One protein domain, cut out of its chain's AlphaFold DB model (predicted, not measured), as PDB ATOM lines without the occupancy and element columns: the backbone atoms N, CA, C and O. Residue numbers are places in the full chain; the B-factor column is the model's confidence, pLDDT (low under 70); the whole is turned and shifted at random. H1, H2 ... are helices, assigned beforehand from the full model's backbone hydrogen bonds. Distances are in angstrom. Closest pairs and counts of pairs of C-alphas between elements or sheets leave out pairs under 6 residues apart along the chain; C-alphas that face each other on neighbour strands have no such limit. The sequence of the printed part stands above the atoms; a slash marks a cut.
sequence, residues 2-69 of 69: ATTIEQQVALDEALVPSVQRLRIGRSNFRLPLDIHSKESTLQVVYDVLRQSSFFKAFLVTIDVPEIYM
ATOM      1  N   ALA A   2      30.770  11.145  55.925       62.06
ATOM      2  CA  ALA A   2      32.053  11.541  56.539       62.06
ATOM      3  C   ALA A   2      33.291  11.098  55.724       62.06
ATOM      4  O   ALA A   2      34.217  11.870  55.510       62.06
ATOM      5  N   THR A   3      33.246   9.890  55.163       73.94
ATOM      6  CA  THR A   3      34.339   9.315  54.360       73.94
ATOM      7  C   THR A   3      34.613  10.072  53.057       73.94
ATOM      8  O   THR A   3      35.750  10.142  52.609       73.94
ATOM      9  N   THR A   4      33.582  10.660  52.445       78.31
ATOM     10  CA  THR A   4      33.695  11.423  51.190       78.31
ATOM     11  C   THR A   4      34.374  12.774  51.422       78.31
ATOM     12  O   THR A   4      35.127  13.243  50.576       78.31
ATOM     13  N   ILE A   5      34.148  13.373  52.594       79.62
ATOM     14  CA  ILE A   5      34.761  14.643  52.996       79.62
ATOM     15  C   ILE A   5      36.255  14.449  53.237       79.62
ATOM     16  O   ILE A   5      37.064  15.201  52.709       79.62
ATOM     17  N   GLU A   6      36.632  13.406  53.975       83.94
ATOM     18  CA  GLU A   6      38.039  13.096  54.250       83.94
ATOM     19  C   GLU A   6      38.821  12.774  52.969       83.94
ATOM     20  O   GLU A   6      39.947  13.238  52.799       83.94
ATOM     21  N   GLN A   7      38.207  12.041  52.033       85.12
ATOM     22  CA  GLN A   7      38.791  11.770  50.716       85.12
ATOM     23  C   GLN A   7      39.025  13.057  49.920       85.12
ATOM     24  O   GLN A   7      40.094  13.233  49.341       85.12
ATOM     25  N   GLN A   8      38.054  13.969  49.919       80.75
ATOM     26  CA  GLN A   8      38.166  15.236  49.204       80.75
ATOM     27  C   GLN A   8      39.226  16.154  49.832       80.75
ATOM     28  O   GLN A   8      40.051  16.715  49.118       80.75
ATOM     29  N   VAL A   9      39.276  16.238  51.166       83.75
ATOM     30  CA  VAL A   9      40.313  16.991  51.891       83.75
ATOM     31  C   VAL A   9      41.708  16.437  51.585       83.75
ATOM     32  O   VAL A   9      42.641  17.211  51.373       83.75
ATOM     33  N   ALA A  10      41.861  15.112  51.507       89.88
ATOM     34  CA  ALA A  10      43.132  14.484  51.155       89.88
ATOM     35  C   ALA A  10      43.570  14.802  49.714       89.88
ATOM     36  O   ALA A  10      44.751  15.064  49.478       89.88
ATOM     37  N   LEU A  11      42.633  14.813  48.759       88.94
ATOM     38  CA  LEU A  11      42.912  15.220  47.377       88.94
ATOM     39  C   LEU A  11      43.328  16.692  47.298       88.94
ATOM     40  O   LEU A  11      44.311  17.015  46.634       88.94
ATOM     41  N   ASP A  12      42.637  17.576  48.013       82.88
ATOM     42  CA  ASP A  12      42.962  19.001  48.030       82.88
ATOM     43  C   ASP A  12      44.333  19.278  48.649       82.88
ATOM     44  O   ASP A  12      45.074  20.122  48.142       82.88
ATOM     45  N   GLU A  13      44.694  18.589  49.738       89.00
ATOM     46  CA  GLU A  13      46.030  18.699  50.341       89.00
ATOM     47  C   GLU A  13      47.129  18.203  49.399       89.00
ATOM     48  O   GLU A  13      48.221  18.772  49.390       89.00
ATOM     49  N   ALA A  14      46.843  17.184  48.584       91.50
ATOM     50  CA  ALA A  14      47.777  16.691  47.577       91.50
ATOM     51  C   ALA A  14      47.947  17.663  46.395       91.50
ATOM     52  O   ALA A  14      49.039  17.750  45.835       91.50
ATOM     53  N   LEU A  15      46.890  18.393  46.014       89.06
ATOM     54  CA  LEU A  15      46.929  19.382  44.930       89.06
ATOM     55  C   LEU A  15      47.601  20.689  45.357       89.06
ATOM     56  O   LEU A  15      48.457  21.212  44.646       89.06
ATOM     57  N   VAL A  16      47.189  21.231  46.503       85.31
ATOM     58  CA  VAL A  16      47.742  22.460  47.077       85.31
ATOM     59  C   VAL A  16      47.835  22.284  48.591       85.31
ATOM     60  O   VAL A  16      46.795  22.305  49.264       85.31
ATOM     61  N   PRO A  17      49.056  22.188  49.151       89.75
ATOM     62  CA  PRO A  17      49.248  22.083  50.590       89.75
ATOM     63  C   PRO A  17      48.559  23.239  51.314       89.75
ATOM     64  O   PRO A  17      48.734  24.398  50.930       89.75
ATOM     65  N   SER A  18      47.811  22.949  52.379       84.06
ATOM     66  CA  SER A  18      47.112  23.949  53.209       84.06
ATOM     67  C   SER A  18      47.990  25.146  53.584       84.06
ATOM     68  O   SER A  18      47.540  26.288  53.533       84.06
ATOM     69  N   VAL A  19      49.267  24.898  53.889       84.88
ATOM     70  CA  VAL A  19      50.266  25.918  54.252       84.88
ATOM     71  C   VAL A  19      50.615  26.894  53.120       84.88
ATOM     72  O   VAL A  19      51.135  27.972  53.387       84.88
ATOM     73  N   GLN A  20      50.330  26.535  51.867       82.94
ATOM     74  CA  GLN A  20      50.552  27.367  50.678       82.94
ATOM     75  C   GLN A  20      49.270  28.062  50.197       82.94
ATOM     76  O   GLN A  20      49.316  28.863  49.261       82.94
ATOM     77  N   ARG A  21      48.113  27.778  50.811       83.19
ATOM     78  CA  ARG A  21      46.834  28.357  50.385       83.19
ATOM     79  C   ARG A  21      46.727  29.816  50.820       83.19
ATOM     80  O   ARG A  21      46.857  30.150  51.996       83.19
ATOM     81  N   LEU A  22      46.411  30.692  49.867       79.06
ATOM     82  CA  LEU A  22      45.998  32.062  50.163       79.06
ATOM     83  C   LEU A  22      44.650  32.029  50.890       79.06
ATOM     84  O   LEU A  22      43.664  31.509  50.368       79.06
ATOM     85  N   ARG A  23      44.597  32.608  52.094       68.69
ATOM     86  CA  ARG A  23      43.352  32.757  52.853       68.69
ATOM     87  C   ARG A  23      42.511  33.865  52.223       68.69
ATOM     88  O   ARG A  23      42.542  35.013  52.653       68.69
ATOM     89  N   ILE A  24      41.787  33.512  51.168       63.53
ATOM     90  CA  ILE A  24      40.780  34.380  50.566       63.53
ATOM     91  C   ILE A  24      39.671  34.559  51.612       63.53
ATOM     92  O   ILE A  24      39.143  33.584  52.145       63.53
ATOM     93  N   GLY A  25      39.377  35.810  51.975       70.00
ATOM     94  CA  GLY A  25      38.291  36.130  52.898       70.00
ATOM     95  C   GLY A  25      36.913  35.836  52.292       70.00
ATOM     96  O   GLY A  25      36.770  35.129  51.298       70.00
ATOM     97  N   ARG A  26      35.865  36.429  52.865       62.69
ATOM     98  CA  ARG A  26      34.488  36.318  52.358       62.69
ATOM     99  C   ARG A  26      34.298  37.168  51.086       62.69
ATOM    100  O   ARG A  26      33.553  38.136  51.087       62.69
ATOM    101  N   SER A  27      35.016  36.858  50.013       56.38
ATOM    102  CA  SER A  27      34.921  37.559  48.722       56.38
ATOM    103  C   SER A  27      34.102  36.792  47.684       56.38
ATOM    104  O   SER A  27      33.736  37.356  46.660       56.38
ATOM    105  N   ASN A  28      33.741  35.537  47.964       59.47
ATOM    106  CA  ASN A  28      32.808  34.763  47.146       59.47
ATOM    107  C   ASN A  28      31.358  35.087  47.542       59.47
ATOM    108  O   ASN A  28      30.637  34.208  48.012       59.47
ATOM    109  N   PHE A  29      30.929  36.348  47.405       58.50
ATOM    110  CA  PHE A  29      29.506  36.671  47.535       58.50
ATOM    111  C   PHE A  29      28.768  36.028  46.358       58.50
ATOM    112  O   PHE A  29      28.836  36.495  45.224       58.50
ATOM    113  N   ARG A  30      28.133  34.888  46.626       64.88
ATOM    114  CA  ARG A  30      27.356  34.137  45.643       64.88
ATOM    115  C   ARG A  30      25.923  34.655  45.676       64.88
ATOM    116  O   ARG A  30      25.319  34.709  46.743       64.88
ATOM    117  N   LEU A  31      25.418  35.079  44.518       65.25
ATOM    118  CA  LEU A  31      24.084  35.657  44.347       65.25
ATOM    119  C   LEU A  31      23.001  34.574  44.519       65.25
ATOM    120  O   LEU A  31      22.939  33.657  43.697       65.25
ATOM    121  N   PRO A  32      22.134  34.663  45.544       66.06
ATOM    122  CA  PRO A  32      21.007  33.750  45.702       66.06
ATOM    123  C   PRO A  32      19.931  34.065  44.657       66.06
ATOM    124  O   PRO A  32      19.298  35.120  44.691       66.06
ATOM    125  N   LEU A  33      19.743  33.156  43.707       66.75
ATOM    126  CA  LEU A  33      18.881  33.341  42.531       66.75
ATOM    127  C   LEU A  33      17.417  32.925  42.742       66.75
ATOM    128  O   LEU A  33      16.588  33.094  41.842       66.75
ATOM    129  N   ASP A  34      17.124  32.355  43.907       67.38
ATOM    130  CA  ASP A  34      15.816  31.911  44.392       67.38
ATOM    131  C   ASP A  34      15.162  32.912  45.360       67.38
ATOM    132  O   ASP A  34      13.982  32.785  45.687       67.38
ATOM    133  N   ILE A  35      15.894  33.944  45.789       69.56
ATOM    134  CA  ILE A  35      15.352  34.991  46.652       69.56
ATOM    135  C   ILE A  35      14.569  35.988  45.798       69.56
ATOM    136  O   ILE A  35      15.132  36.732  44.995       69.56
ATOM    137  N   HIS A  36      13.258  36.062  46.028       68.50
ATOM    138  CA  HIS A  36      12.456  37.195  45.580       68.50
ATOM    139  C   HIS A  36      12.901  38.447  46.337       68.50
ATOM    140  O   HIS A  36      12.562  38.645  47.508       68.50
ATOM    141  N   SER A  37      13.700  39.281  45.677       71.50
ATOM    142  CA  SER A  37      14.099  40.562  46.243       71.50
ATOM    143  C   SER A  37      12.881  41.480  46.358       71.50
ATOM    144  O   SER A  37      12.041  41.539  45.464       71.50
ATOM    145  N   LYS A  38      12.794  42.243  47.453       78.06
ATOM    146  CA  LYS A  38      11.812  43.336  47.587       78.06
ATOM    147  C   LYS A  38      12.193  44.560  46.746       78.06
ATOM    148  O   LYS A  38      11.396  45.482  46.607       78.06
ATOM    149  N   GLU A  39      13.409  44.575  46.213       81.19
ATOM    150  CA  GLU A  39      13.960  45.658  45.414       81.19
ATOM    151  C   GLU A  39      13.815  45.332  43.924       81.19
ATOM    152  O   GLU A  39      14.424  44.391  43.408       81.19
ATOM    153  N   SER A  40      12.998  46.119  43.223       81.12
ATOM    154  CA  SER A  40      12.652  45.902  41.813       81.12
ATOM    155  C   SER A  40      13.871  45.886  40.888       81.12
ATOM    156  O   SER A  40      13.918  45.100  39.946       81.12
ATOM    157  N   THR A  41      14.891  46.694  41.182       85.19
ATOM    158  CA  THR A  41      16.139  46.738  40.410       85.19
ATOM    159  C   THR A  41      16.876  45.401  40.444       85.19
ATOM    160  O   THR A  41      17.373  44.947  39.415       85.19
ATOM    161  N   LEU A  42      16.906  44.728  41.599       82.19
ATOM    162  CA  LEU A  42      17.545  43.417  41.725       82.19
ATOM    163  C   LEU A  42      16.786  42.340  40.946       82.19
ATOM    164  O   LEU A  42      17.414  41.499  40.310       82.19
ATOM    165  N   GLN A  43      15.452  42.401  40.937       83.12
ATOM    166  CA  GLN A  43      14.620  41.502  40.134       83.12
ATOM    167  C   GLN A  43      14.968  41.617  38.637       83.12
ATOM    168  O   GLN A  43      15.240  40.613  37.986       83.12
ATOM    169  N   VAL A  44      15.065  42.847  38.118       85.94
ATOM    170  CA  VAL A  44      15.420  43.104  36.710       85.94
ATOM    171  C   VAL A  44      16.829  42.606  36.383       85.94
ATOM    172  O   VAL A  44      17.041  41.997  35.336       85.94
ATOM    173  N   VAL A  45      17.797  42.820  37.279       84.12
ATOM    174  CA  VAL A  45      19.164  42.302  37.104       84.12
ATOM    175  C   VAL A  45      19.158  40.774  37.020       84.12
ATOM    176  O   VAL A  45      19.812  40.216  36.139       84.12
ATOM    177  N   TYR A  46      18.384  40.089  37.865       81.06
ATOM    178  CA  TYR A  46      18.244  38.634  37.793       81.06
ATOM    179  C   TYR A  46      17.590  38.158  36.496       81.06
ATOM    180  O   TYR A  46      18.061  37.180  35.913       81.06
ATOM    181  N   ASP A  47      16.555  38.845  36.014       84.50
ATOM    182  CA  ASP A  47      15.859  38.482  34.777       84.50
ATOM    183  C   ASP A  47      16.757  38.647  33.540       84.50
ATOM    184  O   ASP A  47      16.747  37.798  32.645       84.50
ATOM    185  N   VAL A  48      17.587  39.695  33.511       87.44
ATOM    186  CA  VAL A  48      18.592  39.910  32.457       87.44
ATOM    187  C   VAL A  48      19.697  38.859  32.537       87.44
ATOM    188  O   VAL A  48      20.070  38.269  31.523       87.44
ATOM    189  N   LEU A  49      20.203  38.577  33.743       83.94
ATOM    190  CA  LEU A  49      21.215  37.542  33.945       83.94
ATOM    191  C   LEU A  49      20.698  36.162  33.530       83.94
ATOM    192  O   LEU A  49      21.446  35.431  32.890       83.94
ATOM    193  N   ARG A  50      19.430  35.825  33.812       80.31
ATOM    194  CA  ARG A  50      18.777  34.569  33.389       80.31
ATOM    195  C   ARG A  50      18.725  34.385  31.876       80.31
ATOM    196  O   ARG A  50      18.776  33.252  31.407       80.31
ATOM    197  N   GLN A  51      18.630  35.474  31.119       87.06
ATOM    198  CA  GLN A  51      18.607  35.444  29.652       87.06
ATOM    199  C   GLN A  51      20.011  35.418  29.030       87.06
ATOM    200  O   GLN A  51      20.153  35.213  27.825       87.06
ATOM    201  N   SER A  52      21.059  35.609  29.833       84.94
ATOM    202  CA  SER A  52      22.443  35.630  29.371       84.94
ATOM    203  C   SER A  52      23.037  34.225  29.256       84.94
ATOM    204  O   SER A  52      22.779  33.340  30.071       84.94
ATOM    205  N   SER A  53      23.941  34.032  28.293       81.31
ATOM    206  CA  SER A  53      24.762  32.816  28.186       81.31
ATOM    207  C   SER A  53      25.652  32.590  29.416       81.31
ATOM    208  O   SER A  53      26.026  31.453  29.707       81.31
ATOM    209  N   PHE A  54      25.951  33.654  30.166       74.25
ATOM    210  CA  PHE A  54      26.744  33.609  31.394       74.25
ATOM    211  C   PHE A  54      25.953  33.160  32.622       74.25
ATOM    212  O   PHE A  54      26.556  32.933  33.666       74.25
ATOM    213  N   PHE A  55      24.632  32.982  32.524       76.81
ATOM    214  CA  PHE A  55      23.787  32.621  33.663       76.81
ATOM    215  C   PHE A  55      24.303  31.403  34.439       76.81
ATOM    216  O   PHE A  55      24.364  31.403  35.667       76.81
ATOM    217  N   LYS A  56      24.761  30.380  33.708       71.19
ATOM    218  CA  LYS A  56      25.298  29.140  34.279       71.19
ATOM    219  C   LYS A  56      26.582  29.335  35.085       71.19
ATOM    220  O   LYS A  56      26.849  28.529  35.961       71.19
ATOM    221  N   ALA A  57      27.356  30.386  34.815       71.56
ATOM    222  CA  ALA A  57      28.562  30.696  35.581       71.56
ATOM    223  C   ALA A  57      28.242  31.266  36.975       71.56
ATOM    224  O   ALA A  57      29.089  31.222  37.863       71.56
ATOM    225  N   PHE A  58      27.026  31.790  37.165       69.94
ATOM    226  CA  PHE A  58      26.545  32.344  38.435       69.94
ATOM    227  C   PHE A  58      25.570  31.415  39.169       69.94
ATOM    228  O   PHE A  58      25.294  31.628  40.349       69.94
ATOM    229  N   LEU A  59      25.048  30.391  38.491       66.94
ATOM    230  CA  LEU A  59      24.229  29.350  39.098       66.94
ATOM    231  C   LEU A  59      25.101  28.403  39.923       66.94
ATOM    232  O   LEU A  59      26.035  27.790  39.411       66.94
ATOM    233  N   VAL A  60      24.732  28.222  41.188       59.22
ATOM    234  CA  VAL A  60      25.190  27.082  41.980       59.22
ATOM    235  C   VAL A  60      24.580  25.824  41.364       59.22
ATOM    236  O   VAL A  60      23.394  25.553  41.547       59.22
ATOM    237  N   THR A  61      25.368  25.053  40.620       54.03
ATOM    238  CA  THR A  61      25.051  23.639  40.457       54.03
ATOM    239  C   THR A  61      25.477  22.917  41.733       54.03
ATOM    240  O   THR A  61      26.530  23.192  42.308       54.03
ATOM    241  N   ILE A  62      24.630  21.994  42.187       53.28
ATOM    242  CA  ILE A  62      24.855  21.055  43.303       53.28
ATOM    243  C   ILE A  62      26.190  20.285  43.191       53.28
ATOM    244  O   ILE A  62      26.627  19.649  44.145       53.28
ATOM    245  N   ASP A  63      26.862  20.379  42.045       55.62
ATOM    246  CA  ASP A  63      28.158  19.775  41.751       55.62
ATOM    247  C   ASP A  63      29.322  20.370  42.555       55.62
ATOM    248  O   ASP A  63      30.412  19.803  42.527       55.62
ATOM    249  N   VAL A  64      29.134  21.499  43.253       59.06
ATOM    250  CA  VAL A  64      30.116  21.992  44.230       59.06
ATOM    251  C   VAL A  64      29.850  21.309  45.574       59.06
ATOM    252  O   VAL A  64      28.809  21.578  46.179       59.06
ATOM    253  N   PRO A  65      30.770  20.460  46.071       63.97
ATOM    254  CA  PRO A  65      30.590  19.781  47.348       63.97
ATOM    255  C   PRO A  65      30.331  20.760  48.499       63.97
ATOM    256  O   PRO A  65      30.965  21.811  48.580       63.97
ATOM    257  N   GLU A  66      29.447  20.377  49.425       64.81
ATOM    258  CA  GLU A  66      29.033  21.182  50.589       64.81
ATOM    259  C   GLU A  66      30.211  21.622  51.476       64.81
ATOM    260  O   GLU A  66      30.140  22.637  52.147       64.81
ATOM    261  N   ILE A  67      31.345  20.922  51.420       62.34
ATOM    262  CA  ILE A  67      32.573  21.299  52.140       62.34
ATOM    263  C   ILE A  67      33.245  22.576  51.605       62.34
ATOM    264  O   ILE A  67      34.134  23.121  52.258       62.34
ATOM    265  N   TYR A  68      32.850  23.030  50.411       61.84
ATOM    266  CA  TYR A  68      33.274  24.293  49.801       61.84
ATOM    267  C   TYR A  68      32.158  25.353  49.793       61.84
ATOM    268  O   TYR A  68      32.334  26.416  49.182       61.84
ATOM    269  N   MET A  69      31.003  25.039  50.391       60.47
ATOM    270  CA  MET A  69      29.891  25.961  50.659       60.47
ATOM    271  C   MET A  69      30.072  26.576  52.047       60.47
ATOM    272  O   MET A  69      29.904  27.813  52.147       60.47
TER     273      MET A  69
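Overview. This is residues 2 to 69 of the 69 residues of an uncharacterized protein of Tanacetum cinerariifolium (UniProt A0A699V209). H1, the longest helix, makes one end of an open, elongated loop of chain; a long arc with no named element, residues 16 to 39, leads to H2 at the other end, and after short H3 the tail, residues 59 to 69, folds back toward H1. The 68 printed residues hold three named helices, in the order H1, H2, H3, and no named strand. The class is all helix, with 30 residues in named elements, under half. The whole is only just extended, close to loose, with a radius of gyration of the C-alphas of 16.6 A and spans of 45 by 24 by 23 A.

Arrangement. H1, residues 2 to 15, is apart from H2, residues 40 to 51, and from H3, residues 55 to 58. H2 and H3 are close but not clearly touching; their closest C-alphas, of Leu 49 and Phe 55, are 5.6 A apart. In H1 and H2 every O i to N i+4 pair is within hydrogen-bond range; H3 is too short for such a pair.

Along the chain. H1 measures 20.4 A from C-alpha 2 at (32.053, 11.541, 56.539) to C-alpha 15; H2 measures 17.1 A. H3 ends at C-alpha 58, (26.545, 32.344, 38.435).

Size, cuts and confidence. The C-alphas farthest apart, of Ala 14 and Ser 40, are 46.0 A apart. The printed part has no cut. The link from H1 to H2 is long, and its residues 22 to 27 stand free. pLDDT is under 70 at residues 2, 23 to 24, 26 to 36 and 58 to 69.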